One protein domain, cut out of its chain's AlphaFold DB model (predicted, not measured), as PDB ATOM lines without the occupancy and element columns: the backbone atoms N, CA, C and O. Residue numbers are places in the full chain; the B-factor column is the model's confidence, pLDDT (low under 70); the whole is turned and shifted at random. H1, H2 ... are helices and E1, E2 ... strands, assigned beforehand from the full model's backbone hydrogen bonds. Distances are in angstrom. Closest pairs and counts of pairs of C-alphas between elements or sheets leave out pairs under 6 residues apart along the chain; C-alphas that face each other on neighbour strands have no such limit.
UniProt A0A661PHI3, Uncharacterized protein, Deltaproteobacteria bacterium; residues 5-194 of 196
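What this domain is: This is residues 5 to 194 of the 196 residues of an uncharacterized protein of Deltaproteobacteria bacterium (UniProt A0A661PHI3). H6 runs through the middle of the body, between a curled mixed sheet of four strands with H1 over one face, and the helical hairpin of H3 and H4 with the strand hairpin of E4 and E5. H7 runs side by side with H1, while the short H5 and H8 touch H6. The printed part has 190 residues, with eight named helices and seven named strands in the order H1 E1 H2 H3 H4 E2 E3 H5 E4 E5 H6 E6 H7 E7 H8. The class is mixed, helices and strands, and the larger sheet runs E2 E3 E6 E7. The whole is compact, with a radius of gyration of the C-alphas of 16.6 A and spans of 48 by 37 by 32 A.

Where its parts are: Find C-alpha 14 at (-21.363, -21.028, -25.995); from there H1 runs 19.1 A to residue 26. Next come E1, residues 31 to 33, H2, 41 to 45, H3, 50 to 59, and H4, 65 to 76, 17.0 A long. Then read E2, 95 to 99, E3, 102 to 109, 23.0 A long, H5, 112 to 115, E4, 121 to 125, and E5, 131 to 135. H6 starts at C-alpha 136, (-32.509, -8.169, -39.275), and runs 20.8 A to residue 150. E6, 154 to 158, H7, 159 to 168, E7, 177 to 180, and H8, 188 to 192, follow; H8 ends at (-17.285, 4.800, -38.419).

How they stand to each other: Start at the hub, H6: it only just touches H4, H5 and H8, with 3 pairs of C-alphas within 8 A each, closest at Ser 71 and Leu 138, 5.8 A, His 113 and Leu 141, 7.4 A, and Val 145 and Phe 188, 7.6 A. H2 is close but not clearly touching, Leu 43 to Tyr 150 at 6.8 A. H3 touches H4, Ala 54 to Leu 72 at 6.1 A, at a shallow tilt of 18 degrees, opposite ways. E4 and E5 are antiparallel, N 122 to O 134 at 2.8 A. With residues 144 to 149 H6 only grazes the larger sheet. There E2 and E3 form an antiparallel hairpin, N 97 to O 104 at 2.9 A; E3 and E6 are parallel, N 109 to O 157 at 2.8 A, as are E6 and E7, N 180 to O 156 at 2.8 A. E6, H7 and E7 make a strand-helix-strand unit, two parallel strands joined through a helix, with a left-handed crossover. H1 is on one face of the sheet E2 E3 E6 E7, two layers, a helix over a sheet, at a height over the sheet of 9.7 A, and it touches H7, the closest C-alphas being those of Arg 15 and Trp 159, 7.4 A apart. E1 pairs with no named strand. H1, H3, H4, H6 and H8 have every O i to N i+4 pair within hydrogen-bond range; H2 has 0 of 1, with 1 of 2 O i to N i+3 pairs, H7 3 of 6, and H5 is too short for one.

The domain as a whole: The C-alphas farthest apart, those of Gln 29 and Gln 76, are 48.8 A apart. The printed part has no cut. Look at residues 77 to 94 for the long link, H4 to E2. Confidence is under 70 at residues 87 to 89 and 174 to 175.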
ATOM      1  N   VAL A   5     -20.554  -7.166 -12.248       97.56
ATOM      2  CA  VAL A   5     -20.607  -7.572 -13.658       97.56
ATOM      3  C   VAL A   5     -22.013  -8.045 -13.987       97.56
ATOM      4  O   VAL A   5     -22.506  -9.008 -13.407       97.56
ATOM      5  N   TYR A   6     -22.651  -7.390 -14.948       98.25
ATOM      6  CA  TYR A   6     -23.974  -7.732 -15.457       98.25
ATOM      7  C   TYR A   6     -23.822  -8.575 -16.716       98.25
ATOM      8  O   TYR A   6     -23.246  -8.125 -17.707       98.25
ATOM      9  N   TYR A   7     -24.337  -9.798 -16.672       97.81
ATOM     10  CA  TYR A   7     -24.381 -10.699 -17.815       97.81
ATOM     11  C   TYR A   7     -25.548 -11.664 -17.655       97.81
ATOM     12  O   TYR A   7     -25.608 -12.404 -16.672       97.81
ATOM     13  N   ARG A   8     -26.453 -11.725 -18.636       96.38
ATOM     14  CA  ARG A   8     -27.536 -12.713 -18.647       96.38
ATOM     15  C   ARG A   8     -27.133 -13.941 -19.479       96.38
ATOM     16  O   ARG A   8     -27.316 -13.919 -20.698       96.38
ATOM     17  N   PRO A   9     -26.653 -15.036 -18.860       92.94
ATOM     18  CA  PRO A   9     -26.198 -16.206 -19.600       92.94
ATOM     19  C   PRO A   9     -27.334 -16.867 -20.382       92.94
ATOM     20  O   PRO A   9     -28.488 -16.924 -19.948       92.94
ATOM     21  N   HIS A  10     -26.985 -17.430 -21.537       93.38
ATOM     22  CA  HIS A  10     -27.904 -18.222 -22.347       93.38
ATOM     23  C   HIS A  10     -27.224 -19.504 -22.833       93.38
ATOM     24  O   HIS A  10     -26.147 -19.461 -23.426       93.38
ATOM     25  N   ASN A  11     -27.876 -20.656 -22.647       91.38
ATOM     26  CA  ASN A  11     -27.272 -21.975 -22.891       91.38
ATOM     27  C   ASN A  11     -26.783 -22.178 -24.336       91.38
ATOM     28  O   ASN A  11     -25.813 -22.890 -24.569       91.38
ATOM     29  N   SER A  12     -27.427 -21.537 -25.316       92.88
ATOM     30  CA  SER A  12     -27.021 -21.636 -26.726       92.88
ATOM     31  C   SER A  12     -25.868 -20.704 -27.127       92.88
ATOM     32  O   SER A  12     -25.385 -20.809 -28.251       92.88
ATOM     33  N   ARG A  13     -25.441 -19.770 -26.266       91.75
ATOM     34  CA  ARG A  13     -24.406 -18.766 -26.572       91.75
ATOM     35  C   ARG A  13     -23.039 -19.208 -26.050       91.75
ATOM     36  O   ARG A  13     -22.443 -18.580 -25.185       91.75
ATOM     37  N   ILE A  14     -22.556 -20.350 -26.539       94.19
ATOM     38  CA  ILE A  14     -21.363 -21.028 -25.995       94.19
ATOM     39  C   ILE A  14     -20.129 -20.111 -25.981       94.19
ATOM     40  O   ILE A  14     -19.440 -20.047 -24.968       94.19
ATOM     41  N   ARG A  15     -19.866 -19.388 -27.076       95.44
ATOM     42  CA  ARG A  15     -18.688 -18.515 -27.219       95.44
ATOM     43  C   ARG A  15     -18.748 -17.278 -26.332       95.44
ATOM     44  O   ARG A  15     -17.772 -16.954 -25.673       95.44
ATOM     45  N   GLU A  16     -19.910 -16.641 -26.260       96.12
ATOM     46  CA  GLU A  16     -20.142 -15.514 -25.353       96.12
ATOM     47  C   GLU A  16     -19.975 -15.950 -23.888       96.12
ATOM     48  O   GLU A  16     -19.270 -15.297 -23.128       96.12
ATOM     49  N   ASN A  17     -20.504 -17.123 -23.512       95.81
ATOM     50  CA  ASN A  17     -20.286 -17.699 -22.182       95.81
ATOM     51  C   ASN A  17     -18.798 -18.010 -21.910       95.81
ATOM     52  O   ASN A  17     -18.357 -17.946 -20.763       95.81
ATOM     53  N   GLN A  18     -18.019 -18.397 -22.927       94.69
ATOM     54  CA  GLN A  18     -16.572 -18.607 -22.789       94.69
ATOM     55  C   GLN A  18     -15.842 -17.283 -22.559       94.69
ATOM     56  O   GLN A  18     -15.014 -17.207 -21.653       94.69
ATOM     57  N   PHE A  19     -16.186 -16.249 -23.326       96.06
ATOM     58  CA  PHE A  19     -15.662 -14.904 -23.122       96.06
ATOM     59  C   PHE A  19     -16.001 -14.380 -21.721       96.06
ATOM     60  O   PHE A  19     -15.105 -13.951 -21.001       96.06
ATOM     61  N   PHE A  20     -17.250 -14.541 -21.275       95.62
ATOM     62  CA  PHE A  20     -17.669 -14.169 -19.923       95.62
ATOM     63  C   PHE A  20     -16.832 -14.853 -18.833       95.62
ATOM     64  O   PHE A  20     -16.417 -14.214 -17.871       95.62
ATOM     65  N   LYS A  21     -16.539 -16.151 -18.976       93.88
ATOM     66  CA  LYS A  21     -15.689 -16.871 -18.014       93.88
ATOM     67  C   LYS A  21     -14.268 -16.311 -17.959       93.88
ATOM     68  O   LYS A  21     -13.715 -16.214 -16.870       93.88
ATOM     69  N   ALA A  22     -13.689 -15.958 -19.107       93.25
ATOM     70  CA  ALA A  22     -12.380 -15.313 -19.149       93.25
ATOM     71  C   ALA A  22     -12.429 -13.929 -18.487       93.25
ATOM     72  O   ALA A  22     -11.582 -13.631 -17.650       93.25
ATOM     73  N   LEU A  23     -13.475 -13.145 -18.770       93.44
ATOM     74  CA  LEU A  23     -13.707 -11.844 -18.149       93.44
ATOM     75  C   LEU A  23     -13.772 -11.950 -16.618       93.44
ATOM     76  O   LEU A  23     -13.053 -11.245 -15.917       93.44
ATOM     77  N   MET A  24     -14.563 -12.884 -16.086       93.81
ATOM     78  CA  MET A  24     -14.643 -13.131 -14.641       93.81
ATOM     79  C   MET A  24     -13.316 -13.612 -14.037       93.81
ATOM     80  O   MET A  24     -13.079 -13.406 -12.851       93.81
ATOM     81  N   GLY A  25     -12.432 -14.225 -14.831       91.12
ATOM     82  CA  GLY A  25     -11.067 -14.549 -14.413       91.12
ATOM     83  C   GLY A  25     -10.231 -13.299 -14.123       91.12
ATOM     84  O   GLY A  25      -9.528 -13.259 -13.114       91.12
ATOM     85  N   CYS A  26     -10.363 -12.261 -14.956       89.44
ATOM     86  CA  CYS A  26      -9.710 -10.963 -14.752       89.44
ATOM     87  C   CYS A  26     -10.318 -10.199 -13.563       89.44
ATOM     88  O   CYS A  26      -9.605  -9.534 -12.817       89.44
ATOM     89  N   TYR A  27     -11.623 -10.361 -13.332       90.25
ATOM     90  CA  TYR A  27     -12.364  -9.739 -12.231       90.25
ATOM     91  C   TYR A  27     -12.784 -10.766 -11.169       90.25
ATOM     92  O   TYR A  27     -13.955 -10.879 -10.816       90.25
ATOM     93  N   SER A  28     -11.818 -11.516 -10.630       88.50
ATOM     94  CA  SER A  28     -12.075 -12.668  -9.739       88.50
ATOM     95  C   SER A  28     -12.876 -12.372  -8.460       88.50
ATOM     96  O   SER A  28     -13.432 -13.291  -7.863       88.50
ATOM     97  N   GLN A  29     -12.929 -11.110  -8.029       92.31
ATOM     98  CA  GLN A  29     -13.683 -10.656  -6.852       92.31
ATOM     99  C   GLN A  29     -15.001  -9.956  -7.219       92.31
ATOM    100  O   GLN A  29     -15.664  -9.412  -6.336       92.31
ATOM    101  N   ALA A  30     -15.366  -9.912  -8.503       95.25
ATOM    102  CA  ALA A  30     -16.580  -9.243  -8.934       95.25
ATOM    103  C   ALA A  30     -17.841 -10.032  -8.575       95.25
ATOM    104  O   ALA A  30     -17.870 -11.266  -8.601       95.25
ATOM    105  N   VAL A  31     -18.912  -9.299  -8.288       97.12
ATOM    106  CA  VAL A  31     -20.250  -9.855  -8.086       97.12
ATOM    107  C   VAL A  31     -20.931  -9.980  -9.445       97.12
ATOM    108  O   VAL A  31     -21.085  -8.999 -10.167       97.12
ATOM    109  N   HIS A  32     -21.344 -11.195  -9.809       97.56
ATOM    110  CA  HIS A  32     -22.093 -11.431 -11.044       97.56
ATOM    111  C   HIS A  32     -23.598 -11.242 -10.821       97.56
ATOM    112  O   HIS A  32     -24.214 -11.960 -10.033       97.56
ATOM    113  N   HIS A  33     -24.194 -10.332 -11.586       97.88
ATOM    114  CA  HIS A  33     -25.637 -10.149 -11.715       97.88
ATOM    115  C   HIS A  33     -26.132 -10.848 -12.983       97.88
ATOM    116  O   HIS A  33     -25.759 -10.484 -14.100       97.88
ATOM    117  N   ALA A  34     -26.985 -11.864 -12.821       97.06
ATOM    118  CA  ALA A  34     -27.492 -12.707 -13.911       97.06
ATOM    119  C   ALA A  34     -28.623 -12.046 -14.733       97.06
ATOM    120  O   ALA A  34     -29.614 -12.687 -15.097       97.06
ATOM    121  N   GLU A  35     -28.484 -10.758 -15.025       96.12
ATOM    122  CA  GLU A  35     -29.466  -9.925 -15.713       96.12
ATOM    123  C   GLU A  35     -28.791  -8.924 -16.659       96.12
ATOM    124  O   GLU A  35     -27.569  -8.787 -16.683       96.12
ATOM    125  N   ASN A  36     -29.596  -8.249 -17.481       95.69
ATOM    126  CA  ASN A  36     -29.093  -7.179 -18.338       95.69
ATOM    127  C   ASN A  36     -28.981  -5.893 -17.521       95.69
ATOM    128  O   ASN A  36     -29.907  -5.557 -16.784       95.69
ATOM    129  N   TYR A  37     -27.908  -5.135 -17.727       96.12
ATOM    130  CA  TYR A  37     -27.782  -3.806 -17.136       96.12
ATOM    131  C   TYR A  37     -28.863  -2.847 -17.678       96.12
ATOM    132  O   TYR A  37     -29.091  -2.819 -18.896       96.12
ATOM    133  N   PRO A  38     -29.523  -2.044 -16.820       93.62
ATOM    134  CA  PRO A  38     -30.498  -1.049 -17.256       93.62
ATOM    135  C   PRO A  38     -29.795   0.148 -17.913       93.62
ATOM    136  O   PRO A  38     -29.206   0.992 -17.243       93.62
ATOM    137  N   ILE A  39     -29.854   0.234 -19.245       92.25
ATOM    138  CA  ILE A  39     -29.298   1.374 -19.989       92.25
ATOM    139  C   ILE A  39     -30.122   2.642 -19.673       92.25
ATOM    140  O   ILE A  39     -31.350   2.565 -19.703       92.25
ATOM    141  N   PRO A  40     -29.489   3.803 -19.404       89.56
ATOM    142  CA  PRO A  40     -30.206   5.037 -19.085       89.56
ATOM    143  C   PRO A  40     -31.192   5.482 -20.175       89.56
ATOM    144  O   PRO A  40     -30.801   5.684 -21.326       89.56
ATOM    145  N   ASP A  41     -32.439   5.764 -19.780       86.94
ATOM    146  CA  ASP A  41     -33.536   6.144 -20.689       86.94
ATOM    147  C   ASP A  41     -33.221   7.353 -21.583       86.94
ATOM    148  O   ASP A  41     -33.707   7.465 -22.710       86.94
ATOM    149  N   GLY A  42     -32.386   8.272 -21.090       88.25
ATOM    150  CA  GLY A  42     -31.969   9.459 -21.833       88.25
ATOM    151  C   GLY A  42     -31.234   9.137 -23.138       88.25
ATOM    152  O   GLY A  42     -31.353   9.902 -24.093       88.25
ATOM    153  N   LEU A  43     -30.531   8.000 -23.210       90.88
ATOM    154  CA  LEU A  43     -29.754   7.621 -24.392       90.88
ATOM    155  C   LEU A  43     -30.645   7.194 -25.559       90.88
ATOM    156  O   LEU A  43     -30.287   7.413 -26.715       90.88
ATOM    157  N   PHE A  44     -31.826   6.634 -25.289       89.81
ATOM    158  CA  PHE A  44     -32.725   6.103 -26.322       89.81
ATOM    159  C   PHE A  44     -33.320   7.174 -27.244       89.81
ATOM    160  O   PHE A  44     -33.885   6.850 -28.287       89.81
ATOM    161  N   LYS A  45     -33.163   8.451 -26.884       90.12
ATOM    162  CA  LYS A  45     -33.556   9.603 -27.703       90.12
ATOM    163  C   LYS A  45     -32.555   9.918 -28.818       90.12
ATOM    164  O   LYS A  45     -32.842  10.782 -29.641       90.12
ATOM    165  N   ASN A  46     -31.401   9.252 -28.846       93.94
ATOM    166  CA  ASN A  46     -30.374   9.483 -29.853       93.94
ATOM    167  C   ASN A  46     -30.610   8.595 -31.090       93.94
ATOM    168  O   ASN A  46     -30.664   7.368 -30.943       93.94
ATOM    169  N   PRO A  47     -30.748   9.172 -32.297       96.62
ATOM    170  CA  PRO A  47     -30.914   8.411 -33.530       96.62
ATOM    171  C   PRO A  47     -29.578   8.053 -34.186       96.62
ATOM    172  O   PRO A  47     -28.559   8.685 -33.947       96.62
ATOM    173  N   VAL A  48     -29.597   7.086 -35.100       97.75
ATOM    174  CA  VAL A  48     -28.536   6.884 -36.093       97.75
ATOM    175  C   VAL A  48     -28.962   7.551 -37.397       97.75
ATOM    176  O   VAL A  48     -30.029   7.242 -37.928       97.75
ATOM    177  N   SER A  49     -28.125   8.436 -37.941       97.81
ATOM    178  CA  SER A  49     -28.392   9.060 -39.240       97.81
ATOM    179  C   SER A  49     -28.332   8.022 -40.362       97.81
ATOM    180  O   SER A  49     -27.309   7.361 -40.572       97.81
ATOM    181  N   ARG A  50     -29.417   7.926 -41.134       97.62
ATOM    182  CA  ARG A  50     -29.504   7.092 -42.338       97.62
ATOM    183  C   ARG A  50     -28.410   7.444 -43.341       97.62
ATOM    184  O   ARG A  50     -27.774   6.544 -43.881       97.62
ATOM    185  N   ASP A  51     -28.185   8.734 -43.580       96.88
ATOM    186  CA  ASP A  51     -27.271   9.208 -44.623       96.88
ATOM    187  C   ASP A  51     -25.799   9.019 -44.219       96.88
ATOM    188  O   ASP A  51     -24.953   8.714 -45.059       96.88
ATOM    189  N   GLN A  52     -25.460   9.150 -42.930       97.69
ATOM    190  CA  GLN A  52     -24.126   8.774 -42.440       97.69
ATOM    191  C   GLN A  52     -23.915   7.258 -42.521       97.69
ATOM    192  O   GLN A  52     -22.882   6.817 -43.021       97.69
ATOM    193  N   LEU A  53     -24.909   6.456 -42.125       97.75
ATOM    194  CA  LEU A  53     -24.824   4.997 -42.212       97.75
ATOM    195  C   LEU A  53     -24.711   4.501 -43.664       97.75
ATOM    196  O   LEU A  53     -23.947   3.575 -43.937       97.75
ATOM    197  N   ALA A  54     -25.434   5.123 -44.598       97.31
ATOM    198  CA  ALA A  54     -25.315   4.835 -46.025       97.31
ATOM    199  C   ALA A  54     -23.891   5.114 -46.530       97.31
ATOM    200  O   ALA A  54     -23.296   4.244 -47.163       97.31
ATOM    201  N   ARG A  55     -23.298   6.257 -46.157       97.19
ATOM    202  CA  ARG A  55     -21.902   6.576 -46.497       97.19
ATOM    203  C   ARG A  55     -20.899   5.602 -45.877       97.19
ATOM    204  O   ARG A  55     -19.934   5.233 -46.543       97.19
ATOM    205  N   CYS A  56     -21.107   5.152 -44.637       96.81
ATOM    206  CA  CYS A  56     -20.284   4.092 -44.040       96.81
ATOM    207  C   CYS A  56     -20.343   2.815 -44.876       96.81
ATOM    208  O   CYS A  56     -19.310   2.249 -45.219       96.81
ATOM    209  N   LEU A  57     -21.555   2.381 -45.238       96.06
ATOM    210  CA  LEU A  57     -21.759   1.199 -46.067       96.06
ATOM    211  C   LEU A  57     -21.048   1.354 -47.412       96.06
ATOM    212  O   LEU A  57     -20.238   0.498 -47.741       96.06
ATOM    213  N   GLU A  58     -21.292   2.432 -48.155       95.69
ATOM    214  CA  GLU A  58     -20.687   2.698 -49.471       95.69
ATOM    215  C   GLU A  58     -19.153   2.655 -49.461       95.69
ATOM    216  O   GLU A  58     -18.551   2.139 -50.403       95.69
ATOM    217  N   ASN A  59     -18.533   3.160 -48.391       94.44
ATOM    218  CA  ASN A  59     -17.079   3.229 -48.252       94.44
ATOM    219  C   ASN A  59     -16.440   1.945 -47.701       94.44
ATOM    220  O   ASN A  59     -15.223   1.780 -47.808       94.44
ATOM    221  N   ASP A  60     -17.218   1.044 -47.101       93.38
ATOM    222  CA  ASP A  60     -16.684  -0.171 -46.497       93.38
ATOM    223  C   ASP A  60     -16.282  -1.204 -47.560       93.38
ATOM    224  O   ASP A  60     -17.065  -1.562 -48.442       93.38
ATOM    225  N   SER A  61     -15.062  -1.731 -47.460       92.56
ATOM    226  CA  SER A  61     -14.513  -2.740 -48.374       92.56
ATOM    227  C   SER A  61     -14.520  -4.166 -47.808       92.56
ATOM    228  O   SER A  61     -14.203  -5.109 -48.538       92.56
ATOM    229  N   HIS A  62     -14.890  -4.350 -46.540       93.31
ATOM    230  CA  HIS A  62     -14.770  -5.622 -45.826       93.31
ATOM    231  C   HIS A  62     -16.080  -6.420 -45.775       93.31
ATOM    232  O   HIS A  62     -16.068  -7.650 -45.650       93.31
ATOM    233  N   LEU A  63     -17.219  -5.738 -45.858       93.12
ATOM    234  CA  LEU A  63     -18.548  -6.321 -45.882       93.12
ATOM    235  C   LEU A  63     -18.829  -6.975 -47.244       93.12
ATOM    236  O   LEU A  63     -18.402  -6.483 -48.293       93.12
ATOM    237  N   PRO A  64     -19.606  -8.074 -47.277       93.56
ATOM    238  CA  PRO A  64     -19.991  -8.700 -48.535       93.56
ATOM    239  C   PRO A  64     -20.794  -7.743 -49.424       93.56
ATOM    240  O   PRO A  64     -21.842  -7.248 -49.007       93.56
ATOM    241  N   VAL A  65     -20.365  -7.570 -50.679       94.06
ATOM    242  CA  VAL A  65     -20.964  -6.636 -51.657       94.06
ATOM    243  C   VAL A  65     -22.487  -6.769 -51.739       94.06
ATOM    244  O   VAL A  65     -23.205  -5.786 -51.586       94.06
ATOM    245  N   ASN A  66     -22.999  -7.993 -51.899       93.12
ATOM    246  CA  ASN A  66     -24.442  -8.235 -52.005       93.12
ATOM    247  C   ASN A  66     -25.201  -7.894 -50.717       93.12
ATOM    248  O   ASN A  66     -26.369  -7.526 -50.765       93.12
ATOM    249  N   ALA A  67     -24.570  -8.071 -49.555       92.19
ATOM    250  CA  ALA A  67     -25.206  -7.757 -48.284       92.19
ATOM    251  C   ALA A  67     -25.229  -6.243 -48.049       92.19
ATOM    252  O   ALA A  67     -26.277  -5.711 -47.697       92.19
ATOM    253  N   ARG A  68     -24.119  -5.559 -48.354       94.50
ATOM    254  CA  ARG A  68     -24.034  -4.097 -48.371       94.50
ATOM    255  C   ARG A  68     -25.094  -3.482 -49.286       94.50
ATOM    256  O   ARG A  68     -25.829  -2.610 -48.842       94.50
ATOM    257  N   GLN A  69     -25.220  -3.972 -50.520       95.19
ATOM    258  CA  GLN A  69     -26.196  -3.461 -51.487       95.19
ATOM    259  C   GLN A  69     -27.638  -3.588 -50.975       95.19
ATOM    260  O   GLN A  69     -28.386  -2.617 -50.995       95.19
ATOM    261  N   ARG A  70     -28.009  -4.747 -50.414       94.00
ATOM    262  CA  ARG A  70     -29.335  -4.929 -49.799       94.00
ATOM    263  C   ARG A  70     -29.569  -4.010 -48.601       94.00
ATOM    264  O   ARG A  70     -30.685  -3.545 -48.398       94.00
ATOM    265  N   SER A  71     -28.540  -3.773 -47.786       95.88
ATOM    266  CA  SER A  71     -28.626  -2.820 -46.678       95.88
ATOM    267  C   SER A  71     -28.846  -1.394 -47.182       95.88
ATOM    268  O   SER A  71     -29.685  -0.698 -46.621       95.88
ATOM    269  N   LEU A  72     -28.159  -0.979 -48.250       96.94
ATOM    270  CA  LEU A  72     -28.360   0.327 -48.885       96.94
ATOM    271  C   LEU A  72     -29.776   0.473 -49.453       96.94
ATOM    272  O   LEU A  72     -30.431   1.478 -49.200       96.94
ATOM    273  N   GLU A  73     -30.282  -0.545 -50.151       96.31
ATOM    274  CA  GLU A  73     -31.658  -0.567 -50.668       96.31
ATOM    275  C   GLU A  73     -32.689  -0.454 -49.539       96.31
ATOM    276  O   GLU A  73     -33.592   0.374 -49.605       96.31
ATOM    277  N   ALA A  74     -32.525  -1.223 -48.459       95.88
ATOM    278  CA  ALA A  74     -33.419  -1.148 -47.305       95.88
ATOM    279  C   ALA A  74     -33.347   0.216 -46.588       95.88
ATOM    280  O   ALA A  74     -34.367   0.711 -46.106       95.88
ATOM    281  N   LEU A  75     -32.173   0.859 -46.548       96.94
ATOM    282  CA  LEU A  75     -32.031   2.200 -45.979       96.94
ATOM    283  C   LEU A  75     -32.825   3.257 -46.748       96.94
ATOM    284  O   LEU A  75     -33.280   4.208 -46.123       96.94
ATOM    285  N   GLN A  76     -33.057   3.101 -48.055       95.69
ATOM    286  CA  GLN A  76     -33.839   4.074 -48.834       95.69
ATOM    287  C   GLN A  76     -35.274   4.233 -48.311       95.69
ATOM    288  O   GLN A  76     -35.840   5.321 -48.397       95.69
ATOM    289  N   SER A  77     -35.845   3.171 -47.731       92.88
ATOM    290  CA  SER A  77     -37.167   3.201 -47.089       92.88
ATOM    291  C   SER A  77     -37.153   3.646 -45.622       92.88
ATOM    292  O   SER A  77     -38.216   3.808 -45.020       92.88
ATOM    293  N   CYS A  78     -35.978   3.845 -45.023       96.38
ATOM    294  CA  CYS A  78     -35.860   4.275 -43.634       96.38
ATOM    295  C   CYS A  78     -36.088   5.790 -43.473       96.38
ATOM    296  O   CYS A  78     -35.789   6.570 -44.389       96.38
ATOM    297  N   PRO A  79     -36.548   6.231 -42.284       96.12
ATOM    298  CA  PRO A  79     -36.514   7.645 -41.915       96.12
ATOM    299  C   PRO A  79     -35.075   8.185 -41.953       96.12
ATOM    300  O   PRO A  79     -34.117   7.419 -41.857       96.12
ATOM    301  N   ALA A  80     -34.923   9.508 -42.085       97.06
ATOM    302  CA  ALA A  80     -33.607  10.155 -42.068       97.06
ATOM    303  C   ALA A  80     -32.859   9.904 -40.746       97.06
ATOM    304  O   ALA A  80     -31.660   9.626 -40.758       97.06
ATOM    305  N   ASP A  81     -33.600   9.917 -39.638       97.75
ATOM    306  CA  ASP A  81     -33.126   9.591 -38.297       97.75
ATOM    307  C   ASP A  81     -33.737   8.263 -37.848       97.75
ATOM    308  O   ASP A  81     -34.958   8.137 -37.715       97.75
ATOM    309  N   ILE A  82     -32.883   7.262 -37.640       97.62
ATOM    310  CA  ILE A  82     -33.286   5.892 -37.326       97.62
ATOM    311  C   ILE A  82     -33.109   5.636 -35.830       97.62
ATOM    312  O   ILE A  82     -31.995   5.638 -35.308       97.62
ATOM    313  N   PHE A  83     -34.201   5.338 -35.139       95.38
ATOM    314  CA  PHE A  83     -34.211   5.000 -33.720       95.38
ATOM    315  C   PHE A  83     -34.152   3.478 -33.523       95.38
ATOM    316  O   PHE A  83     -34.802   2.697 -34.228       95.38
ATOM    317  N   VAL A  84     -33.359   3.038 -32.539       90.38
ATOM    318  CA  VAL A  84     -33.102   1.608 -32.253       90.38
ATOM    319  C   VAL A  84     -34.230   0.900 -31.494       90.38
ATOM    320  O   VAL A  84     -34.257  -0.342 -31.431       90.38
ATOM    321  N   MET A  85     -35.164   1.674 -30.940       86.50
ATOM    322  CA  MET A  85     -36.329   1.209 -30.194       86.50
ATOM    323  C   MET A  85     -37.531   2.135 -30.393       86.50
ATOM    324  O   MET A  85     -37.365   3.338 -30.563       86.50
ATOM    325  N   GLY A  86     -38.731   1.551 -30.368       78.38
ATOM    326  CA  GLY A  86     -39.984   2.282 -30.175       78.38
ATOM    327  C   GLY A  86     -40.340   2.362 -28.686       78.38
ATOM    328  O   GLY A  86     -39.519   2.021 -27.836       78.38
ATOM    329  N   GLU A  87     -41.585   2.713 -28.367       68.44
ATOM    330  CA  GLU A  87     -42.061   2.963 -26.988       68.44
ATOM    331  C   GLU A  87     -41.894   1.783 -26.007       68.44
ATOM    332  O   GLU A  87     -41.874   1.979 -24.793       68.44
ATOM    333  N   HIS A  88     -41.773   0.553 -26.514       61.59
ATOM    334  CA  HIS A  88     -41.697  -0.676 -25.706       61.59
ATOM    335  C   HIS A  88     -40.476  -1.551 -26.028       61.59
ATOM    336  O   HIS A  88     -40.419  -2.721 -25.642       61.59
ATOM    337  N   GLY A  89     -39.531  -1.043 -26.822       63.34
ATOM    338  CA  GLY A  89     -38.366  -1.816 -27.240       63.34
ATOM    339  C   GLY A  89     -37.260  -1.800 -26.191       63.34
ATOM    340  O   GLY A  89     -37.003  -0.767 -25.597       63.34
ATOM    341  N   ASN A  90     -36.540  -2.912 -26.038       74.75
ATOM    342  CA  ASN A  90     -35.291  -2.934 -25.276       74.75
ATOM    343  C   ASN A  90     -34.098  -3.059 -26.230       74.75
ATOM    344  O   ASN A  90     -34.085  -3.901 -27.143       74.75
ATOM    345  N   ILE A  91     -33.080  -2.237 -25.992       88.31
ATOM    346  CA  ILE A  91     -31.707  -2.480 -26.427       88.31
ATOM    347  C   ILE A  91     -30.918  -2.971 -25.213       88.31
ATOM    348  O   ILE A  91     -31.165  -2.554 -24.086       88.31
ATOM    349  N   SER A  92     -30.014  -3.914 -25.438       92.06
ATOM    350  CA  SER A  92     -29.129  -4.440 -24.404       92.06
ATOM    351  C   SER A  92     -27.708  -4.489 -24.933       92.06
ATOM    352  O   SER A  92     -27.488  -4.516 -26.149       92.06
ATOM    353  N   VAL A  93     -26.770  -4.522 -24.003       94.81
ATOM    354  CA  VAL A  93     -25.374  -4.877 -24.236       94.81
ATOM    355  C   VAL A  93     -25.138  -6.266 -23.667       94.81
ATOM    356  O   VAL A  93     -25.825  -6.647 -22.716       94.81
ATOM    357  N   ASP A  94     -24.219  -7.024 -24.258       95.88
ATOM    358  CA  ASP A  94     -23.938  -8.380 -23.789       95.88
ATOM    359  C   ASP A  94     -23.405  -8.382 -22.352       95.88
ATOM    360  O   ASP A  94     -23.928  -9.127 -21.528       95.88
ATOM    361  N   MET A  95     -22.415  -7.544 -22.022       97.00
ATOM    362  CA  MET A  95     -21.818  -7.479 -20.681       97.00
ATOM    363  C   MET A  95     -21.578  -6.037 -20.229       97.00
ATOM    364  O   MET A  95     -21.186  -5.185 -21.025       97.00
ATOM    365  N   VAL A  96     -21.774  -5.756 -18.940       97.12
ATOM    366  CA  VAL A  96     -21.444  -4.447 -18.347       97.12
ATOM    367  C   VAL A  96     -20.670  -4.645 -17.057       97.12
ATOM    368  O   VAL A  96     -21.101  -5.409 -16.198       97.12
ATOM    369  N   ILE A  97     -19.547  -3.948 -16.921       95.94
ATOM    370  CA  ILE A  97     -18.757  -3.888 -15.689       95.94
ATOM    371  C   ILE A  97     -19.061  -2.562 -15.014       95.94
ATOM    372  O   ILE A  97     -18.998  -1.529 -15.668       95.94
ATOM    373  N   VAL A  98     -19.390  -2.577 -13.731       95.88
ATOM    374  CA  VAL A  98     -19.671  -1.377 -12.947       95.88
ATOM    375  C   VAL A  98     -18.696  -1.319 -11.785       95.88
ATOM    376  O   VAL A  98     -18.595  -2.257 -10.996       95.88
ATOM    377  N   ASP A  99     -17.979  -0.207 -11.685       93.69
ATOM    378  CA  ASP A  99     -17.070   0.085 -10.583       93.69
ATOM    379  C   ASP A  99     -17.258   1.531 -10.083       93.69
ATOM    380  O   ASP A  99     -18.271   2.181 -10.357       93.69
ATOM    381  N   SER A 100     -16.290   2.051  -9.322       92.44
ATOM    382  CA  SER A 100     -16.327   3.421  -8.796       92.44
ATOM    383  C   SER A 100     -16.329   4.517  -9.868       92.44
ATOM    384  O   SER A 100     -16.733   5.639  -9.569       92.44
ATOM    385  N   ASN A 101     -15.872   4.218 -11.084       90.94
ATOM    386  CA  ASN A 101     -15.826   5.145 -12.213       90.94
ATOM    387  C   ASN A 101     -17.099   5.079 -13.074       90.94
ATOM    388  O   ASN A 101     -17.309   5.953 -13.915       90.94
ATOM    389  N   GLY A 102     -17.965   4.087 -12.847       93.06
ATOM    390  CA  GLY A 102     -19.234   3.911 -13.549       93.06
ATOM    391  C   GLY A 102     -19.274   2.657 -14.429       93.06
ATOM    392  O   GLY A 102     -18.488   1.731 -14.231       93.06
ATOM    393  N   PRO A 103     -20.237   2.578 -15.366       94.75
ATOM    394  CA  PRO A 103     -20.399   1.418 -16.233       94.75
ATOM    395  C   PRO A 103     -19.427   1.442 -17.421       94.75
ATOM    396  O   PRO A 103     -19.335   2.437 -18.133       94.75
ATOM    397  N   THR A 104     -18.785   0.309 -17.698       95.75
ATOM    398  CA  THR A 104     -18.096   0.006 -18.957       95.75
ATOM    399  C   THR A 104     -18.870  -1.067 -19.711       95.75
ATOM    400  O   THR A 104     -19.130  -2.154 -19.189       95.75
ATOM    401  N   PHE A 105     -19.248  -0.764 -20.948       96.31
ATOM    402  CA  PHE A 105     -20.115  -1.594 -21.780       96.31
ATOM    403  C   PHE A 105     -19.284  -2.469 -22.732       96.31
ATOM    404  O   PHE A 105     -18.341  -1.979 -23.349       96.31
ATOM    405  N   ILE A 106     -19.635  -3.747 -22.894       96.94
ATOM    406  CA  ILE A 106     -18.896  -4.697 -23.737       96.94
ATOM    407  C   ILE A 106     -19.866  -5.514 -24.598       96.94
ATOM    408  O   ILE A 106     -20.723  -6.224 -24.073       96.94
ATOM    409  N   GLU A 107     -19.701  -5.459 -25.917       96.62
ATOM    410  CA  GLU A 107     -20.437  -6.305 -26.866       96.62
ATOM    411  C   GLU A 107     -19.524  -7.389 -27.437       96.62
ATOM    412  O   GLU A 107     -18.373  -7.130 -27.808       96.62
ATOM    413  N   PHE A 108     -20.040  -8.612 -27.526       96.25
ATOM    414  CA  PHE A 108     -19.284  -9.758 -28.004       96.25
ATOM    415  C   PHE A 108     -19.774 -10.182 -29.390       96.25
ATOM    416  O   PHE A 108     -20.843 -10.767 -29.574       96.25
ATOM    417  N   HIS A 109     -18.967  -9.901 -30.410       95.19
ATOM    418  CA  HIS A 109     -19.364 -10.092 -31.796       95.19
ATOM    419  C   HIS A 109     -18.881 -11.411 -32.391       95.19
ATOM    420  O   HIS A 109     -17.692 -11.706 -32.517       95.19
ATOM    421  N   GLU A 110     -19.843 -12.172 -32.902       90.62
ATOM    422  CA  GLU A 110     -19.582 -13.333 -33.743       90.62
ATOM    423  C   GLU A 110     -19.622 -12.998 -35.243       90.62
ATOM    424  O   GLU A 110     -20.093 -11.948 -35.687       90.62
ATOM    425  N   LYS A 111     -19.216 -13.971 -36.071       84.44
ATOM    426  CA  LYS A 111     -19.141 -13.867 -37.543       84.44
ATOM    427  C   LYS A 111     -20.409 -13.326 -38.219       84.44
ATOM    428  O   LYS A 111     -20.330 -12.788 -39.321       84.44
ATOM    429  N   GLN A 112     -21.580 -13.485 -37.599       80.06
ATOM    430  CA  GLN A 112     -22.847 -12.983 -38.136       80.06
ATOM    431  C   GLN A 112     -22.865 -11.455 -38.320       80.06
ATOM    432  O   GLN A 112     -23.479 -10.994 -39.282       80.06
ATOM    433  N   HIS A 113     -22.163 -10.693 -37.471       81.69
ATOM    434  CA  HIS A 113     -22.136  -9.226 -37.544       81.69
ATOM    435  C   HIS A 113     -21.358  -8.732 -38.776       81.69
ATOM    436  O   HIS A 113     -21.733  -7.733 -39.371       81.69
ATOM    437  N   ARG A 114     -20.377  -9.507 -39.271       84.38
ATOM    438  CA  ARG A 114     -19.635  -9.192 -40.514       84.38
ATOM    439  C   ARG A 114     -20.333  -9.640 -41.798       84.38
ATOM    440  O   ARG A 114     -19.937  -9.258 -42.891       84.38
ATOM    441  N   ARG A 115     -21.310 -10.544 -41.699       85.25
ATOM    442  CA  ARG A 115     -21.929 -11.171 -42.880       85.25
ATOM    443  C   ARG A 115     -23.156 -10.435 -43.388       85.25
ATOM    444  O   ARG A 115     -23.501 -10.618 -44.552       85.25
ATOM    445  N   LEU A 116     -23.837  -9.694 -42.513       84.25
ATOM    446  CA  LEU A 116     -25.100  -9.014 -42.813       84.25
ATOM    447  C   LEU A 116     -26.105  -9.917 -43.568       84.25
ATOM    448  O   LEU A 116     -26.773  -9.506 -44.513       84.25
ATOM    449  N   SER A 117     -26.183 -11.196 -43.183       84.00
ATOM    450  CA  SER A 117     -26.883 -12.229 -43.963       84.00
ATOM    451  C   SER A 117     -28.263 -12.620 -43.425       84.00
ATOM    452  O   SER A 117     -28.942 -13.440 -44.037       84.00
ATOM    453  N   ASP A 118     -28.669 -12.104 -42.263       87.69
ATOM    454  CA  ASP A 118     -29.974 -12.405 -41.663       87.69
ATOM    455  C   ASP A 118     -31.052 -11.484 -42.245       87.69
ATOM    456  O   ASP A 118     -31.134 -10.308 -41.895       87.69
ATOM    457  N   ASN A 119     -31.884 -12.032 -43.129       88.38
ATOM    458  CA  ASN A 119     -32.919 -11.274 -43.832       88.38
ATOM    459  C   ASN A 119     -34.291 -11.323 -43.151       88.38
ATOM    460  O   ASN A 119     -35.263 -10.837 -43.720       88.38
ATOM    461  N   ARG A 120     -34.408 -11.918 -41.955       93.44
ATOM    462  CA  ARG A 120     -35.701 -11.948 -41.257       93.44
ATOM    463  C   ARG A 120     -36.180 -10.513 -41.014       93.44
ATOM    464  O   ARG A 120     -35.380  -9.720 -40.520       93.44
ATOM    465  N   PRO A 121     -37.446 -10.183 -41.294       94.25
ATOM    466  CA  PRO A 121     -37.948  -8.825 -41.125       94.25
ATOM    467  C   PRO A 121     -37.896  -8.394 -39.657       94.25
ATOM    468  O   PRO A 121     -38.185  -9.181 -38.743       94.25
ATOM    469  N   ARG A 122     -37.464  -7.158 -39.410       94.88
ATOM    470  CA  ARG A 122     -37.373  -6.518 -38.093       94.88
ATOM    471  C   ARG A 122     -37.705  -5.039 -38.210       94.88
ATOM    472  O   ARG A 122     -37.517  -4.451 -39.260       94.88
ATOM    473  N   MET A 123     -38.153  -4.446 -37.111       94.00
ATOM    474  CA  MET A 123     -38.473  -3.022 -37.073       94.00
ATOM    475  C   MET A 123     -37.269  -2.185 -36.643       94.00
ATOM    476  O   MET A 123     -36.564  -2.537 -35.689       94.00
ATOM    477  N   VAL A 124     -37.091  -1.066 -37.334       95.00
ATOM    478  CA  VAL A 124     -36.463   0.163 -36.830       95.00
ATOM    479  C   VAL A 124     -37.537   1.247 -36.737       95.00
ATOM    480  O   VAL A 124     -38.653   1.024 -37.204       95.00
ATOM    481  N   TYR A 125     -37.245   2.388 -36.119       95.38
ATOM    482  CA  TYR A 125     -38.279   3.372 -35.789       95.38
ATOM    483  C   TYR A 125     -37.893   4.782 -36.222       95.38
ATOM    484  O   TYR A 125     -36.710   5.091 -36.358       95.38
ATOM    485  N   ASP A 126     -38.892   5.631 -36.436       94.62
ATOM    486  CA  ASP A 126     -38.707   7.079 -36.534       94.62
ATOM    487  C   ASP A 126     -38.896   7.768 -35.171       94.62
ATOM    488  O   ASP A 126     -39.170   7.127 -34.154       94.62
ATOM    489  N   GLN A 127     -38.771   9.097 -35.152       92.12
ATOM    490  CA  GLN A 127     -38.933   9.908 -33.942       92.12
ATOM    491  C   GLN A 127     -40.342   9.815 -33.331       92.12
ATOM    492  O   GLN A 127     -40.512  10.046 -32.136       92.12
ATOM    493  N   GLN A 128     -41.361   9.493 -34.132       91.94
ATOM    494  CA  GLN A 128     -42.738   9.311 -33.671       91.94
ATOM    495  C   GLN A 128     -43.011   7.867 -33.218       91.94
ATOM    496  O   GLN A 128     -44.158   7.521 -32.941       91.94
ATOM    497  N   GLY A 129     -41.985   7.010 -33.175       91.06
ATOM    498  CA  GLY A 129     -42.115   5.603 -32.810       91.06
ATOM    499  C   GLY A 129     -42.777   4.742 -33.889       91.06
ATOM    500  O   GLY A 129     -43.111   3.585 -33.620       91.06
ATOM    501  N   ARG A 130     -42.968   5.253 -35.114       91.69
ATOM    502  CA  ARG A 130     -43.536   4.465 -36.217       91.69
ATOM    503  C   ARG A 130     -42.483   3.501 -36.747       91.69
ATOM    504  O   ARG A 130     -41.345   3.886 -37.010       91.69
ATOM    505  N   GLY A 131     -42.871   2.237 -36.893       92.88
ATOM    506  CA  GLY A 131     -41.986   1.175 -37.359       92.88
ATOM    507  C   GLY A 131     -41.763   1.208 -38.872       92.88
ATOM    508  O   GLY A 131     -42.714   1.348 -39.638       92.88
ATOM    509  N   CYS A 132     -40.516   1.008 -39.290       93.88
ATOM    510  CA  CYS A 132     -40.111   0.700 -40.657       93.88
ATOM    511  C   CYS A 132     -39.475  -0.696 -40.680       93.88
ATOM    512  O   CYS A 132     -38.577  -0.995 -39.884       93.88
ATOM    513  N   GLU A 133     -39.971  -1.570 -41.555       95.56
ATOM    514  CA  GLU A 133     -39.472  -2.938 -41.668       95.56
ATOM    515  C   GLU A 133     -38.166  -2.976 -42.466       95.56
ATOM    516  O   GLU A 133     -38.077  -2.484 -43.586       95.56
ATOM    517  N   VAL A 134     -37.151  -3.612 -41.887       95.62
ATOM    518  CA  VAL A 134     -35.833  -3.813 -42.484       95.62
ATOM    519  C   VAL A 134     -35.353  -5.252 -42.266       95.62
ATOM    520  O   VAL A 134     -35.790  -5.932 -41.328       95.62
ATOM    521  N   PRO A 135     -34.392  -5.742 -43.066       95.31
ATOM    522  CA  PRO A 135     -33.689  -6.983 -42.762       95.31
ATOM    523  C   PRO A 135     -33.050  -6.943 -41.366       95.31
ATOM    524  O   PRO A 135     -32.424  -5.951 -40.982       95.31
ATOM    525  N   ARG A 136     -33.124  -8.044 -40.609       94.00
ATOM    526  CA  ARG A 136     -32.509  -8.169 -39.275       94.00
ATOM    527  C   ARG A 136     -31.021  -7.824 -39.262       94.00
ATOM    528  O   ARG A 136     -30.531  -7.307 -38.264       94.00
ATOM    529  N   ALA A 137     -30.302  -8.117 -40.338       93.62
ATOM    530  CA  ALA A 137     -28.918  -7.709 -40.520       93.62
ATOM    531  C   ALA A 137     -28.738  -6.186 -40.436       93.62
ATOM    532  O   ALA A 137     -27.876  -5.728 -39.692       93.62
ATOM    533  N   LEU A 138     -29.576  -5.415 -41.138       95.69
ATOM    534  CA  LEU A 138     -29.544  -3.954 -41.081       95.69
ATOM    535  C   LEU A 138     -29.964  -3.453 -39.697       95.69
ATOM    536  O   LEU A 138     -29.297  -2.599 -39.131       95.69
ATOM    537  N   GLN A 139     -31.012  -4.031 -39.107       95.19
ATOM    538  CA  GLN A 139     -31.440  -3.670 -37.752       95.19
ATOM    539  C   GLN A 139     -30.331  -3.877 -36.706       95.19
ATOM    540  O   GLN A 139     -30.151  -3.042 -35.823       95.19
ATOM    541  N   ARG A 140     -29.575  -4.977 -36.806       93.94
ATOM    542  CA  ARG A 140     -28.400  -5.230 -35.961       93.94
ATOM    543  C   ARG A 140     -27.311  -4.198 -36.199       93.94
ATOM    544  O   ARG A 140     -26.858  -3.608 -35.234       93.94
ATOM    545  N   LEU A 141     -26.971  -3.924 -37.461       95.81
ATOM    546  CA  LEU A 141     -25.976  -2.910 -37.802       95.81
ATOM    547  C   LEU A 141     -26.338  -1.540 -37.213       95.81
ATOM    548  O   LEU A 141     -25.503  -0.928 -36.564       95.81
ATOM    549  N   VAL A 142     -27.589  -1.092 -37.366       96.62
ATOM    550  CA  VAL A 142     -28.073   0.166 -36.771       96.62
ATOM    551  C   VAL A 142     -27.890   0.160 -35.250       96.62
ATOM    552  O   VAL A 142     -27.428   1.144 -34.683       96.62
ATOM    553  N   ARG A 143     -28.214  -0.948 -34.575       95.75
ATOM    554  CA  ARG A 143     -28.040  -1.082 -33.120       95.75
ATOM    555  C   ARG A 143     -26.576  -1.095 -32.694       95.75
ATOM    556  O   ARG A 143     -26.246  -0.491 -31.682       95.75
ATOM    557  N   ASP A 144     -25.712  -1.776 -33.431       95.75
ATOM    558  CA  ASP A 144     -24.283  -1.851 -33.121       95.75
ATOM    559  C   ASP A 144     -23.626  -0.477 -33.326       95.75
ATOM    560  O   ASP A 144     -22.910  -0.007 -32.444       95.75
ATOM    561  N   VAL A 145     -23.972   0.230 -34.410       96.88
ATOM    562  CA  VAL A 145     -23.562   1.626 -34.641       96.88
ATOM    563  C   VAL A 145     -24.051   2.530 -33.512       96.88
ATOM    564  O   VAL A 145     -23.253   3.256 -32.931       96.88
ATOM    565  N   TRP A 146     -25.325   2.444 -33.128       97.12
ATOM    566  CA  TRP A 146     -25.866   3.229 -32.016       97.12
ATOM    567  C   TRP A 146     -25.083   3.009 -30.714       97.12
ATOM    568  O   TRP A 146     -24.748   3.972 -30.027       97.12
ATOM    569  N   ARG A 147     -24.735   1.757 -30.383       96.19
ATOM    570  CA  ARG A 147     -23.938   1.461 -29.182       96.19
ATOM    571  C   ARG A 147     -22.541   2.064 -29.276       96.19
ATOM    572  O   ARG A 147     -22.100   2.681 -28.315       96.19
ATOM    573  N   CYS A 148     -21.895   1.956 -30.439       95.62
ATOM    574  CA  CYS A 148     -20.587   2.567 -30.681       95.62
ATOM    575  C   CYS A 148     -20.603   4.088 -30.479       95.62
ATOM    576  O   CYS A 148     -19.622   4.645 -29.988       95.62
ATOM    577  N   LEU A 149     -21.699   4.760 -30.841       94.81
ATOM    578  CA  LEU A 149     -21.821   6.213 -30.724       94.81
ATOM    579  C   LEU A 149     -22.158   6.668 -29.299       94.81
ATOM    580  O   LEU A 149     -21.580   7.644 -28.826       94.81
ATOM    581  N   TYR A 150     -23.066   5.973 -28.608       94.69
ATOM    582  CA  TYR A 150     -23.719   6.523 -27.410       94.69
ATOM    583  C   TYR A 150     -23.428   5.791 -26.103       94.69
ATOM    584  O   TYR A 150     -23.727   6.333 -25.040       94.69
ATOM    585  N   LEU A 151     -22.851   4.590 -26.145       94.25
ATOM    586  CA  LEU A 151     -22.375   3.918 -24.939       94.25
ATOM    587  C   LEU A 151     -20.898   4.242 -24.755       94.25
ATOM    588  O   LEU A 151     -20.104   4.047 -25.672       94.25
ATOM    589  N   LYS A 152     -20.548   4.789 -23.589       93.81
ATOM    590  CA  LYS A 152     -19.191   5.221 -23.244       93.81
ATOM    591  C   LYS A 152     -18.930   4.957 -21.758       93.81
ATOM    592  O   LYS A 152     -19.776   5.353 -20.954       93.81
ATOM    593  N   PRO A 153     -17.789   4.348 -21.391       95.25
ATOM    594  CA  PRO A 153     -16.839   3.610 -22.239       95.25
ATOM    595  C   PRO A 153     -17.468   2.373 -22.905       95.25
ATOM    596  O   PRO A 153     -18.242   1.659 -22.266       95.25
ATOM    597  N   TYR A 154     -17.141   2.092 -24.172       95.75
ATOM    598  CA  TYR A 154     -17.669   0.918 -24.888       95.75
ATOM    599  C   TYR A 154     -16.585   0.122 -25.604       95.75
ATOM    600  O   TYR A 154     -15.738   0.681 -26.297       95.75
ATOM    601  N   SER A 155     -16.634  -1.199 -25.453       96.19
ATOM    602  CA  SER A 155     -15.730  -2.126 -26.118       96.19
ATOM    603  C   SER A 155     -16.472  -3.129 -26.991       96.19
ATOM    604  O   SER A 155     -17.510  -3.665 -26.604       96.19
ATOM    605  N   VAL A 156     -15.902  -3.438 -28.152       96.44
ATOM    606  CA  VAL A 156     -16.339  -4.553 -29.001       96.44
ATOM    607  C   VAL A 156     -15.256  -5.621 -29.003       96.44
ATOM    608  O   VAL A 156     -14.100  -5.338 -29.313       96.44
ATOM    609  N   VAL A 157     -15.623  -6.861 -28.688       96.50
ATOM    610  CA  VAL A 157     -14.712  -8.011 -28.735       96.50
ATOM    611  C   VAL A 157     -15.167  -8.971 -29.819       96.50
ATOM    612  O   VAL A 157     -16.238  -9.570 -29.721       96.50
ATOM    613  N   TRP A 158     -14.356  -9.149 -30.861       96.62
ATOM    614  CA  TRP A 158     -14.654 -10.121 -31.908       96.62
ATOM    615  C   TRP A 158     -14.192 -11.522 -31.513       96.62
ATOM    616  O   TRP A 158     -13.062 -11.712 -31.062       96.62
ATOM    617  N   TRP A 159     -15.042 -12.527 -31.752       95.38
ATOM    618  CA  TRP A 159     -14.730 -13.919 -31.416       95.38
ATOM    619  C   TRP A 159     -13.405 -14.399 -32.010       95.38
ATOM    620  O   TRP A 159     -12.647 -15.058 -31.320       95.38
ATOM    621  N   ASP A 160     -13.118 -14.098 -33.275       94.44
ATOM    622  CA  ASP A 160     -11.905 -14.600 -33.932       94.44
ATOM    623  C   ASP A 160     -10.622 -13.960 -33.389       94.44
ATOM    624  O   ASP A 160      -9.583 -14.616 -33.307       94.44
ATOM    625  N   TRP A 161     -10.708 -12.704 -32.953       95.69
ATOM    626  CA  TRP A 161      -9.636 -12.083 -32.190       95.69
ATOM    627  C   TRP A 161      -9.477 -12.763 -30.823       95.69
ATOM    628  O   TRP A 161      -8.363 -13.152 -30.465       95.69
ATOM    629  N   PHE A 162     -10.580 -12.971 -30.095       96.12
ATOM    630  CA  PHE A 162     -10.567 -13.568 -28.756       96.12
ATOM    631  C   PHE A 162     -10.109 -15.034 -28.762       96.12
ATOM    632  O   PHE A 162      -9.367 -15.451 -27.883       96.12
ATOM    633  N   GLU A 163     -10.475 -15.811 -29.777       94.81
ATOM    634  CA  GLU A 163     -10.023 -17.196 -29.960       94.81
ATOM    635  C   GLU A 163      -8.491 -17.286 -30.066       94.81
ATOM    636  O   GLU A 163      -7.898 -18.262 -29.609       94.81
ATOM    637  N   THR A 164      -7.850 -16.250 -30.613       92.56
ATOM    638  CA  THR A 164      -6.396 -16.208 -30.828       92.56
ATOM    639  C   THR A 164      -5.641 -15.551 -29.663       92.56
ATOM    640  O   THR A 164      -4.538 -15.980 -29.336       92.56
ATOM    641  N   HIS A 165      -6.221 -14.530 -29.018       92.25
ATOM    642  CA  HIS A 165      -5.526 -13.674 -28.038       92.25
ATOM    643  C   HIS A 165      -6.135 -13.703 -26.628       92.25
ATOM    644  O   HIS A 165      -5.587 -13.115 -25.698       92.25
ATOM    645  N   GLY A 166      -7.262 -14.391 -26.438       87.19
ATOM    646  CA  GLY A 166      -8.104 -14.287 -25.243       87.19
ATOM    647  C   GLY A 166      -7.465 -14.753 -23.937       87.19
ATOM    648  O   GLY A 166      -7.958 -14.400 -22.870       87.19
ATOM    649  N   GLN A 167      -6.355 -15.496 -23.997       83.12
ATOM    650  CA  GLN A 167      -5.572 -15.866 -22.809       83.12
ATOM    651  C   GLN A 167      -4.983 -14.650 -22.078       83.12
ATOM    652  O   GLN A 167      -4.734 -14.728 -20.880       83.12
ATOM    653  N   HIS A 168      -4.790 -13.539 -22.791       77.50
ATOM    654  CA  HIS A 168      -4.268 -12.279 -22.263       77.50
ATOM    655  C   HIS A 168      -5.288 -11.147 -22.432       77.50
ATOM    656  O   HIS A 168      -4.920 -10.006 -22.697       77.50
ATOM    657  N   PHE A 169      -6.585 -11.468 -22.366       86.44
ATOM    658  CA  PHE A 169      -7.618 -10.449 -22.488       86.44
ATOM    659  C   PHE A 169      -7.576  -9.496 -21.290       86.44
ATOM    660  O   PHE A 169      -7.892  -9.877 -20.165       86.44
ATOM    661  N   GLU A 170      -7.255  -8.239 -21.571       85.56
ATOM    662  CA  GLU A 170      -7.329  -7.142 -20.617       85.56
ATOM    663  C   GLU A 170      -8.173  -6.025 -21.221       85.56
ATOM    664  O   GLU A 170      -7.923  -5.552 -22.338       85.56
ATOM    665  N   LEU A 171      -9.205  -5.624 -20.480       85.25
ATOM    666  CA  LEU A 171     -10.047  -4.510 -20.876       85.25
ATOM    667  C   LEU A 171      -9.233  -3.219 -20.771       85.25
ATOM    668  O   LEU A 171      -8.570  -2.976 -19.768       85.25
ATOM    669  N   GLN A 172      -9.278  -2.396 -21.814       81.94
ATOM    670  CA  GLN A 172      -8.550  -1.134 -21.823       81.94
ATOM    671  C   GLN A 172      -9.270  -0.112 -20.938       81.94
ATOM    672  O   GLN A 172     -10.434   0.207 -21.180       81.94
ATOM    673  N   GLU A 173      -8.576   0.410 -19.929       73.75
ATOM    674  CA  GLU A 173      -9.105   1.458 -19.055       73.75
ATOM    675  C   GLU A 173      -9.131   2.821 -19.770       73.75
ATOM    676  O   GLU A 173      -8.234   3.156 -20.542       73.75
ATOM    677  N   GLY A 174     -10.152   3.637 -19.487       66.12
ATOM    678  CA  GLY A 174     -10.135   5.074 -19.789       66.12
ATOM    679  C   GLY A 174     -10.361   5.500 -21.247       66.12
ATOM    680  O   GLY A 174     -10.225   6.687 -21.535       66.12
ATOM    681  N   ASN A 175     -10.727   4.593 -22.158       69.88
ATOM    682  CA  ASN A 175     -11.021   4.939 -23.556       69.88
ATOM    683  C   ASN A 175     -12.528   5.056 -23.824       69.88
ATOM    684  O   ASN A 175     -13.300   4.183 -23.437       69.88
ATOM    685  N   ASP A 176     -12.938   6.071 -24.591       88.44
ATOM    686  CA  ASP A 176     -14.324   6.227 -25.064       88.44
ATOM    687  C   ASP A 176     -14.795   5.014 -25.882       88.44
ATOM    688  O   ASP A 176     -15.944   4.578 -25.783       88.44
ATOM    689  N   TYR A 177     -13.912   4.460 -26.712       93.44
ATOM    690  CA  TYR A 177     -14.198   3.297 -27.542       93.44
ATOM    691  C   TYR A 177     -12.950   2.447 -27.767       93.44
ATOM    692  O   TYR A 177     -11.888   2.983 -28.091       93.44
ATOM    693  N   PHE A 178     -13.084   1.127 -27.654       94.50
ATOM    694  CA  PHE A 178     -12.031   0.190 -28.033       94.50
ATOM    695  C   PHE A 178     -12.602  -1.014 -28.784       94.50
ATOM    696  O   PHE A 178     -13.692  -1.498 -28.489       94.50
ATOM    697  N   GLU A 179     -11.867  -1.533 -29.761       95.19
ATOM    698  CA  GLU A 179     -12.314  -2.681 -30.544       95.19
ATOM    699  C   GLU A 179     -11.192  -3.699 -30.705       95.19
ATOM    700  O   GLU A 179     -10.135  -3.415 -31.263       95.19
ATOM    701  N   PHE A 180     -11.450  -4.910 -30.223       95.12
ATOM    702  CA  PHE A 180     -10.548  -6.045 -30.313       95.12
ATOM    703  C   PHE A 180     -10.889  -6.861 -31.568       95.12
ATOM    704  O   PHE A 180     -11.725  -7.771 -31.530       95.12
ATOM    705  N   ALA A 181     -10.278  -6.495 -32.697       94.44
ATOM    706  CA  ALA A 181     -10.496  -7.095 -34.015       94.44
ATOM    707  C   ALA A 181      -9.179  -7.560 -34.660       94.44
ATOM    708  O   ALA A 181      -8.098  -7.117 -34.287       94.44
ATOM    709  N   LEU A 182      -9.270  -8.467 -35.638       93.12
ATOM    710  CA  LEU A 182      -8.135  -8.847 -36.487       93.12
ATOM    711  C   LEU A 182      -7.984  -7.872 -37.662       93.12
ATOM    712  O   LEU A 182      -8.986  -7.484 -38.266       93.12
ATOM    713  N   ASP A 183      -6.741  -7.586 -38.048       92.00
ATOM    714  CA  ASP A 183      -6.424  -6.752 -39.211       92.00
ATOM    715  C   ASP A 183      -7.010  -7.315 -40.519       92.00
ATOM    716  O   ASP A 183      -7.125  -8.531 -40.722       92.00
ATOM    717  N   GLY A 184      -7.392  -6.417 -41.434       90.62
ATOM    718  CA  GLY A 184      -7.970  -6.775 -42.738       90.62
ATOM    719  C   GLY A 184      -9.362  -7.417 -42.659       90.62
ATOM    720  O   GLY A 184      -9.827  -8.042 -43.619       90.62
ATOM    721  N   ARG A 185     -10.033  -7.314 -41.508       91.88
ATOM    722  CA  ARG A 185     -11.431  -7.706 -41.312       91.88
ATOM    723  C   ARG A 185     -12.282  -6.471 -41.045       91.88
ATOM    724  O   ARG A 185     -11.791  -5.452 -40.577       91.88
ATOM    725  N   PHE A 186     -13.588  -6.623 -41.264       93.44
ATOM    726  CA  PHE A 186     -14.562  -5.633 -40.822       93.44
ATOM    727  C   PHE A 186     -14.426  -5.384 -39.316       93.44
ATOM    728  O   PHE A 186     -14.461  -6.336 -38.525       93.44
ATOM    729  N   ASN A 187     -14.335  -4.107 -38.969       94.38
ATOM    730  CA  ASN A 187     -14.344  -3.566 -37.623       94.38
ATOM    731  C   ASN A 187     -15.134  -2.241 -37.650       94.38
ATOM    732  O   ASN A 187     -15.235  -1.589 -38.692       94.38
ATOM    733  N   PHE A 188     -15.762  -1.890 -36.536       95.31
ATOM    734  CA  PHE A 188     -16.580  -0.691 -36.405       95.31
ATOM    735  C   PHE A 188     -15.753   0.589 -36.330       95.31
ATOM    736  O   PHE A 188     -16.239   1.625 -36.777       95.31
ATOM    737  N   LYS A 189     -14.518   0.534 -35.825       93.75
ATOM    738  CA  LYS A 189     -13.609   1.679 -35.795       93.75
ATOM    739  C   LYS A 189     -13.431   2.268 -37.198       93.75
ATOM    740  O   LYS A 189     -13.845   3.399 -37.427       93.75
ATOM    741  N   ASP A 190     -12.933   1.479 -38.146       93.44
ATOM    742  CA  ASP A 190     -12.711   1.892 -39.536       93.44
ATOM    743  C   ASP A 190     -14.033   2.213 -40.248       93.44
ATOM    744  O   ASP A 190     -14.110   3.128 -41.071       93.44
ATOM    745  N   PHE A 191     -15.093   1.460 -39.928       94.88
ATOM    746  CA  PHE A 191     -16.422   1.665 -40.500       94.88
ATOM    747  C   PHE A 191     -17.004   3.043 -40.145       94.88
ATOM    748  O   PHE A 191     -17.692   3.653 -40.970       94.88
ATOM    749  N   LEU A 192     -16.733   3.546 -38.936       94.31
ATOM    750  CA  LEU A 192     -17.285   4.800 -38.419       94.31
ATOM    751  C   LEU A 192     -16.359   6.010 -38.622       94.31
ATOM    752  O   LEU A 192     -16.875   7.098 -38.872       94.31
ATOM    753  N   GLU A 193     -15.032   5.827 -38.591       85.62
ATOM    754  CA  GLU A 193     -14.000   6.883 -38.484       85.62
ATOM    755  C   GLU A 193     -14.134   8.054 -39.477       85.62
ATOM    756  O   GLU A 193     -13.693   9.166 -39.196       85.62
ATOM    757  N   LYS A 194     -14.744   7.842 -40.648       71.81
ATOM    758  CA  LYS A 194     -14.863   8.876 -41.696       71.81
ATOM    759  C   LYS A 194     -16.224   9.558 -41.779       71.81
ATOM    760  O   LYS A 194     -16.384  10.474 -42.585       71.81
TER     761      LYS A 194